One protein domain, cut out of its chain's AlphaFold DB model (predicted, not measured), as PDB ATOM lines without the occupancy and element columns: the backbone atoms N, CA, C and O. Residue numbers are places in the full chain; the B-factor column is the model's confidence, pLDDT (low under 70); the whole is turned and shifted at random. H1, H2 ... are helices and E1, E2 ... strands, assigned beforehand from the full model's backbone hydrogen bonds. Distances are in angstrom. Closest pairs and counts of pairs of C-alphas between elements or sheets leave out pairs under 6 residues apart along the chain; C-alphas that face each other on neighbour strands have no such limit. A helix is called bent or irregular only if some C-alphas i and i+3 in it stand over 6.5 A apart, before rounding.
ATOM      1  N   ARG A  18     208.873 298.864  71.292       76.69
ATOM      2  CA  ARG A  18     207.759 297.966  71.572       76.69
ATOM      3  C   ARG A  18     207.473 297.151  70.318       76.69
ATOM      4  O   ARG A  18     206.961 297.683  69.337       76.69
ATOM      5  N   ILE A  19     207.801 295.865  70.360       79.31
ATOM      6  CA  ILE A  19     207.547 294.927  69.263       79.31
ATOM      7  C   ILE A  19     206.228 294.204  69.540       79.31
ATOM      8  O   ILE A  19     206.041 293.633  70.616       79.31
ATOM      9  N   THR A  20     205.304 294.231  68.584       77.94
ATOM     10  CA  THR A  20     204.041 293.491  68.653       77.94
ATOM     11  C   THR A  20     203.843 292.649  67.403       77.94
ATOM     12  O   THR A  20     204.098 293.106  66.296       77.94
ATOM     13  N   SER A  21     203.368 291.419  67.581       76.81
ATOM     14  CA  SER A  21     203.006 290.515  66.490       76.81
ATOM     15  C   SER A  21     201.486 290.465  66.379       76.81
ATOM     16  O   SER A  21     200.815 290.120  67.354       76.81
ATOM     17  N   LYS A  22     200.936 290.808  65.213       74.12
ATOM     18  CA  LYS A  22     199.502 290.692  64.904       74.12
ATOM     19  C   LYS A  22     199.316 289.958  63.578       74.12
ATOM     20  O   LYS A  22     200.143 290.067  62.679       74.12
ATOM     21  N   VAL A  23     198.222 289.210  63.457       63.28
ATOM     22  CA  VAL A  23     197.810 288.630  62.171       63.28
ATOM     23  C   VAL A  23     197.358 289.786  61.281       63.28
ATOM     24  O   VAL A  23     196.489 290.560  61.686       63.28
ATOM     25  N   CYS A  24     197.999 289.955  60.127       57.31
ATOM     26  CA  CYS A  24     197.697 291.053  59.220       57.31
ATOM     27  C   CYS A  24     196.365 290.795  58.518       57.31
ATOM     28  O   CYS A  24     196.214 289.797  57.822       57.31
ATOM     29  N   SER A  25     195.408 291.706  58.683       54.88
ATOM     30  CA  SER A  25     194.140 291.703  57.945       54.88
ATOM     31  C   SER A  25     194.192 292.511  56.642       54.88
ATOM     32  O   SER A  25     193.203 292.540  55.923       54.88
ATOM     33  N   GLU A  26     195.313 293.183  56.351       52.12
ATOM     34  CA  GLU A  26     195.436 294.194  55.282       52.12
ATOM     35  C   GLU A  26     196.323 293.772  54.097       52.12
ATOM     36  O   GLU A  26     196.689 294.609  53.279       52.12
ATOM     37  N   ASP A  34     197.371 282.044  53.274       48.31
ATOM     38  CA  ASP A  34     198.594 282.342  54.026       48.31
ATOM     39  C   ASP A  34     198.319 283.352  55.145       48.31
ATOM     40  O   ASP A  34     198.038 284.528  54.917       48.31
ATOM     41  N   LEU A  35     198.378 282.873  56.391       57.00
ATOM     42  CA  LEU A  35     198.353 283.706  57.593       57.00
ATOM     43  C   LEU A  35     199.618 284.573  57.623       57.00
ATOM     44  O   LEU A  35     200.645 284.172  58.171       57.00
ATOM     45  N   ILE A  36     199.557 285.765  57.031       63.53
ATOM     46  CA  ILE A  36     200.658 286.727  57.082       63.53
ATOM     47  C   ILE A  36     200.746 287.274  58.513       63.53
ATOM     48  O   ILE A  36     199.851 287.965  59.010       63.53
ATOM     49  N   ILE A  37     201.836 286.937  59.202       66.06
ATOM     50  CA  ILE A  37     202.150 287.455  60.534       66.06
ATOM     51  C   ILE A  37     202.896 288.777  60.351       66.06
ATOM     52  O   ILE A  37     204.030 288.794  59.878       66.06
ATOM     53  N   CYS A  38     202.272 289.881  60.750       72.25
ATOM     54  CA  CYS A  38     202.891 291.199  60.732       72.25
ATOM     55  C   CYS A  38     203.522 291.500  62.091       72.25
ATOM     56  O   CYS A  38     202.846 291.530  63.125       72.25
ATOM     57  N   VAL A  39     204.832 291.747  62.086       74.56
ATOM     58  CA  VAL A  39     205.570 292.229  63.255       74.56
ATOM     59  C   VAL A  39     205.721 293.739  63.127       74.56
ATOM     60  O   VAL A  39     206.412 294.227  62.237       74.56
ATOM     61  N   SER A  40     205.066 294.488  64.008       75.56
ATOM     62  CA  SER A  40     205.202 295.938  64.091       75.56
ATOM     63  C   SER A  40     206.136 296.311  65.240       75.56
ATOM     64  O   SER A  40     205.983 295.838  66.366       75.56
ATOM     65  N   ALA A  41     207.111 297.171  64.954       75.38
ATOM     66  CA  ALA A  41     207.999 297.758  65.949       75.38
ATOM     67  C   ALA A  41     207.662 299.246  66.088       75.38
ATOM     68  O   ALA A  41     207.755 299.997  65.120       75.38
ATOM     69  N   ALA A  42     207.248 299.665  67.282       75.81
ATOM     70  CA  ALA A  42     206.919 301.052  67.590       75.81
ATOM     71  C   ALA A  42     207.913 301.628  68.601       75.81
ATOM     72  O   ALA A  42     208.320 300.954  69.548       75.81
ATOM     73  N   LEU A  43     208.288 302.891  68.418       74.75
ATOM     74  CA  LEU A  43     209.128 303.613  69.364       74.75
ATOM     75  C   LEU A  43     208.311 303.972  70.614       74.75
ATOM     76  O   LEU A  43     207.199 304.484  70.499       74.75
ATOM     77  N   THR A  44     208.851 303.694  71.800       64.81
ATOM     78  CA  THR A  44     208.159 303.974  73.077       64.81
ATOM     79  C   THR A  44     208.466 305.382  73.607       64.81
ATOM     80  O   THR A  44     207.736 305.902  74.446       64.81
ATOM     81  N   GLU A  45     209.539 306.004  73.116       67.94
ATOM     82  CA  GLU A  45     210.080 307.293  73.570       67.94
ATOM     83  C   GLU A  45     209.955 308.361  72.458       67.94
ATOM     84  O   GLU A  45     209.735 308.040  71.290       67.94
ATOM     85  N   SER A  46     210.016 309.652  72.805       59.38
ATOM     86  CA  SER A  46     209.775 310.734  71.836       59.38
ATOM     87  C   SER A  46     210.938 310.895  70.844       59.38
ATOM     88  O   SER A  46     212.100 310.836  71.235       59.38
ATOM     89  N   LEU A  47     210.639 311.202  69.575       59.38
ATOM     90  CA  LEU A  47     211.632 311.437  68.505       59.38
ATOM     91  C   LEU A  47     212.628 312.584  68.788       59.38
ATOM     92  O   LEU A  47     213.555 312.784  68.013       59.38
ATOM     93  N   LYS A  48     212.452 313.353  69.871       58.38
ATOM     94  CA  LYS A  48     213.339 314.471  70.227       58.38
ATOM     95  C   LYS A  48     214.697 314.024  70.782       58.38
ATOM     96  O   LYS A  48     215.619 314.830  70.787       58.38
ATOM     97  N   GLU A  49     214.828 312.776  71.235       56.12
ATOM     98  CA  GLU A  49     216.059 312.256  71.856       56.12
ATOM     99  C   GLU A  49     216.967 311.465  70.896       56.12
ATOM    100  O   GLU A  49     218.114 311.187  71.238       56.12
ATOM    101  N   PHE A  50     216.499 311.129  69.688       61.06
ATOM    102  CA  PHE A  50     217.245 310.289  68.746       61.06
ATOM    103  C   PHE A  50     217.236 310.864  67.328       61.06
ATOM    104  O   PHE A  50     216.183 311.182  66.779       61.06
ATOM    105  N   SER A  51     218.414 310.937  66.700       68.12
ATOM    106  CA  SER A  51     218.539 311.304  65.287       68.12
ATOM    107  C   SER A  51     217.899 310.237  64.395       68.12
ATOM    108  O   SER A  51     218.130 309.041  64.581       68.12
ATOM    109  N   LEU A  52     217.148 310.664  63.373       73.19
ATOM    110  CA  LEU A  52     216.559 309.776  62.357       73.19
ATOM    111  C   LEU A  52     217.611 308.889  61.665       73.19
ATOM    112  O   LEU A  52     217.308 307.771  61.256       73.19
ATOM    113  N   GLU A  53     218.855 309.360  61.600       76.38
ATOM    114  CA  GLU A  53     220.019 308.621  61.101       76.38
ATOM    115  C   GLU A  53     220.317 307.368  61.940       76.38
ATOM    116  O   GLU A  53     220.556 306.308  61.380       76.38
ATOM    117  N   ILE A  54     220.197 307.428  63.273       76.06
ATOM    118  CA  ILE A  54     220.406 306.260  64.151       76.06
ATOM    119  C   ILE A  54     219.322 305.205  63.898       76.06
ATOM    120  O   ILE A  54     219.600 304.004  63.866       76.06
ATOM    121  N   LEU A  55     218.076 305.644  63.691       75.19
ATOM    122  CA  LEU A  55     216.975 304.741  63.370       75.19
ATOM    123  C   LEU A  55     217.184 304.073  62.005       75.19
ATOM    124  O   LEU A  55     217.048 302.854  61.905       75.19
ATOM    125  N   ARG A  56     217.556 304.847  60.979       80.19
ATOM    126  CA  ARG A  56     217.769 304.342  59.617       80.19
ATOM    127  C   ARG A  56     219.001 303.449  59.497       80.19
ATOM    128  O   ARG A  56     218.909 302.395  58.881       80.19
ATOM    129  N   ASP A  57     220.119 303.859  60.084       80.94
ATOM    130  CA  ASP A  57     221.429 303.267  59.798       80.94
ATOM    131  C   ASP A  57     221.837 302.203  60.828       80.94
ATOM    132  O   ASP A  57     222.694 301.373  60.537       80.94
ATOM    133  N   MET A  58     221.203 302.166  62.009       77.62
ATOM    134  CA  MET A  58     221.433 301.106  63.002       77.62
ATOM    135  C   MET A  58     220.186 300.286  63.325       77.62
ATOM    136  O   MET A  58     220.230 299.060  63.259       77.62
ATOM    137  N   VAL A  59     219.070 300.924  63.683       79.94
ATOM    138  CA  VAL A  59     217.913 300.187  64.220       79.94
ATOM    139  C   VAL A  59     217.200 299.367  63.144       79.94
ATOM    140  O   VAL A  59     216.932 298.187  63.365       79.94
ATOM    141  N   ILE A  60     216.920 299.956  61.977       80.94
ATOM    142  CA  ILE A  60     216.254 299.255  60.869       80.94
ATOM    143  C   ILE A  60     217.076 298.042  60.390       80.94
ATOM    144  O   ILE A  60     216.502 296.953  60.332       80.94
ATOM    145  N   PRO A  61     218.393 298.149  60.111       85.06
ATOM    146  CA  PRO A  61     219.205 296.998  59.720       85.06
ATOM    147  C   PRO A  61     219.201 295.875  60.758       85.06
ATOM    148  O   PRO A  61     219.053 294.712  60.392       85.06
ATOM    149  N   VAL A  62     219.297 296.212  62.050       82.94
ATOM    150  CA  VAL A  62     219.249 295.218  63.131       82.94
ATOM    151  C   VAL A  62     217.896 294.512  63.157       82.94
ATOM    152  O   VAL A  62     217.858 293.285  63.230       82.94
ATOM    153  N   LEU A  63     216.786 295.249  63.045       83.12
ATOM    154  CA  LEU A  63     215.445 294.659  62.997       83.12
ATOM    155  C   LEU A  63     215.273 293.731  61.789       83.12
ATOM    156  O   LEU A  63     214.745 292.633  61.946       83.12
ATOM    157  N   LEU A  64     215.760 294.131  60.612       82.19
ATOM    158  CA  LEU A  64     215.702 293.319  59.392       82.19
ATOM    159  C   LEU A  64     216.569 292.053  59.469       82.19
ATOM    160  O   LEU A  64     216.215 291.036  58.881       82.19
ATOM    161  N   GLN A  65     217.683 292.096  60.200       80.38
ATOM    162  CA  GLN A  65     218.553 290.937  60.430       80.38
ATOM    163  C   GLN A  65     218.089 290.051  61.598       80.38
ATOM    164  O   GLN A  65     218.655 288.980  61.825       80.38
ATOM    165  N   THR A  66     217.080 290.474  62.366       82.31
ATOM    166  CA  THR A  66     216.630 289.728  63.543       82.31
ATOM    167  C   THR A  66     215.837 288.491  63.121       82.31
ATOM    168  O   THR A  66     214.774 288.585  62.509       82.31
TER     169      THR A  66
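AT A GLANCE: This is residues 18 to 26 and 34 to 66 of the 429 residues of the protein "DNA-directed RNA polymerase" of Handroanthus impetiginosus (UniProt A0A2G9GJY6). The domain is an open, loose hook: E1 and E2 lie side by side as a two-stranded ribbon, the chain runs on past the end of E2 through a loop, and H1 folds back in the general direction of the ribbon's other end. Residues 48 to 54, of which 52 to 54 belong to H1, stick out at the turn of the hook. The printed part has 42 residues, with two named strands and one named helix in the order E1, E2, H1; the sheet has the order E1 - E2 and is antiparallel, and the class is mixed, helices and strands. The whole is loose, with a radius of gyration of the C-alphas of 12.7 A, and elongated, with spans of 37 by 21 by 15 A.

HOW THE PARTS SIT: The sheet is made of E1, residues 18 to 23, and E2, residues 37 to 43. They are antiparallel neighbours, with an angle of 156 degrees between their N-to-C directions. Among the C-alphas that face each other are those of Ile 19 and Ala 41, 4.4 A apart, and those of Val 23 and Ile 37, 4.8 A apart. N 18 and O 42 are within hydrogen-bond range at 2.8 A, and so are N 38 and O 22 at 2.9 A. A short link of 8 residues joins E2 to H1, residues 52 to 65. H1 and E1 are apart, with no C-alpha of the one within 8 A of the other. In H1, 8 of 10 O i to N i+4 pairs are within hydrogen-bond range. H1 is irregular, but only just: C-alphas 57 and 60 are 6.6 A apart.

IN THESE COORDINATES: E1 begins at C-alpha 18, at (207.759, 297.966, 71.572), and runs to Val 23, 16.6 A from first to last C-alpha. E2 is the longest strand, with 7 residues; it runs from Ile 37 to C-alpha 43 at (209.128, 303.613, 69.364), 19.7 A from first to last C-alpha. H1 has 14 residues, from Leu 52 to Gln 65, and measures 19.0 A; its last C-alpha, 65, is at (218.553, 290.937, 60.430).

THE WHOLE: The two C-alphas farthest apart are those of Asp 34 and Glu 49, at 39.0 A. The C-alphas of the first and last printed residues, Arg 18 and Thr 66, are 14.5 A apart. Residues 27 to 33 are not printed, and C-alphas 26 and 34 are 12.3 A apart across this cut, which lies in the link from E1 to E2. The mean pLDDT of the printed part is 71.1; residues 23 to 26, 34 to 37 and 44 to 51 are under 70.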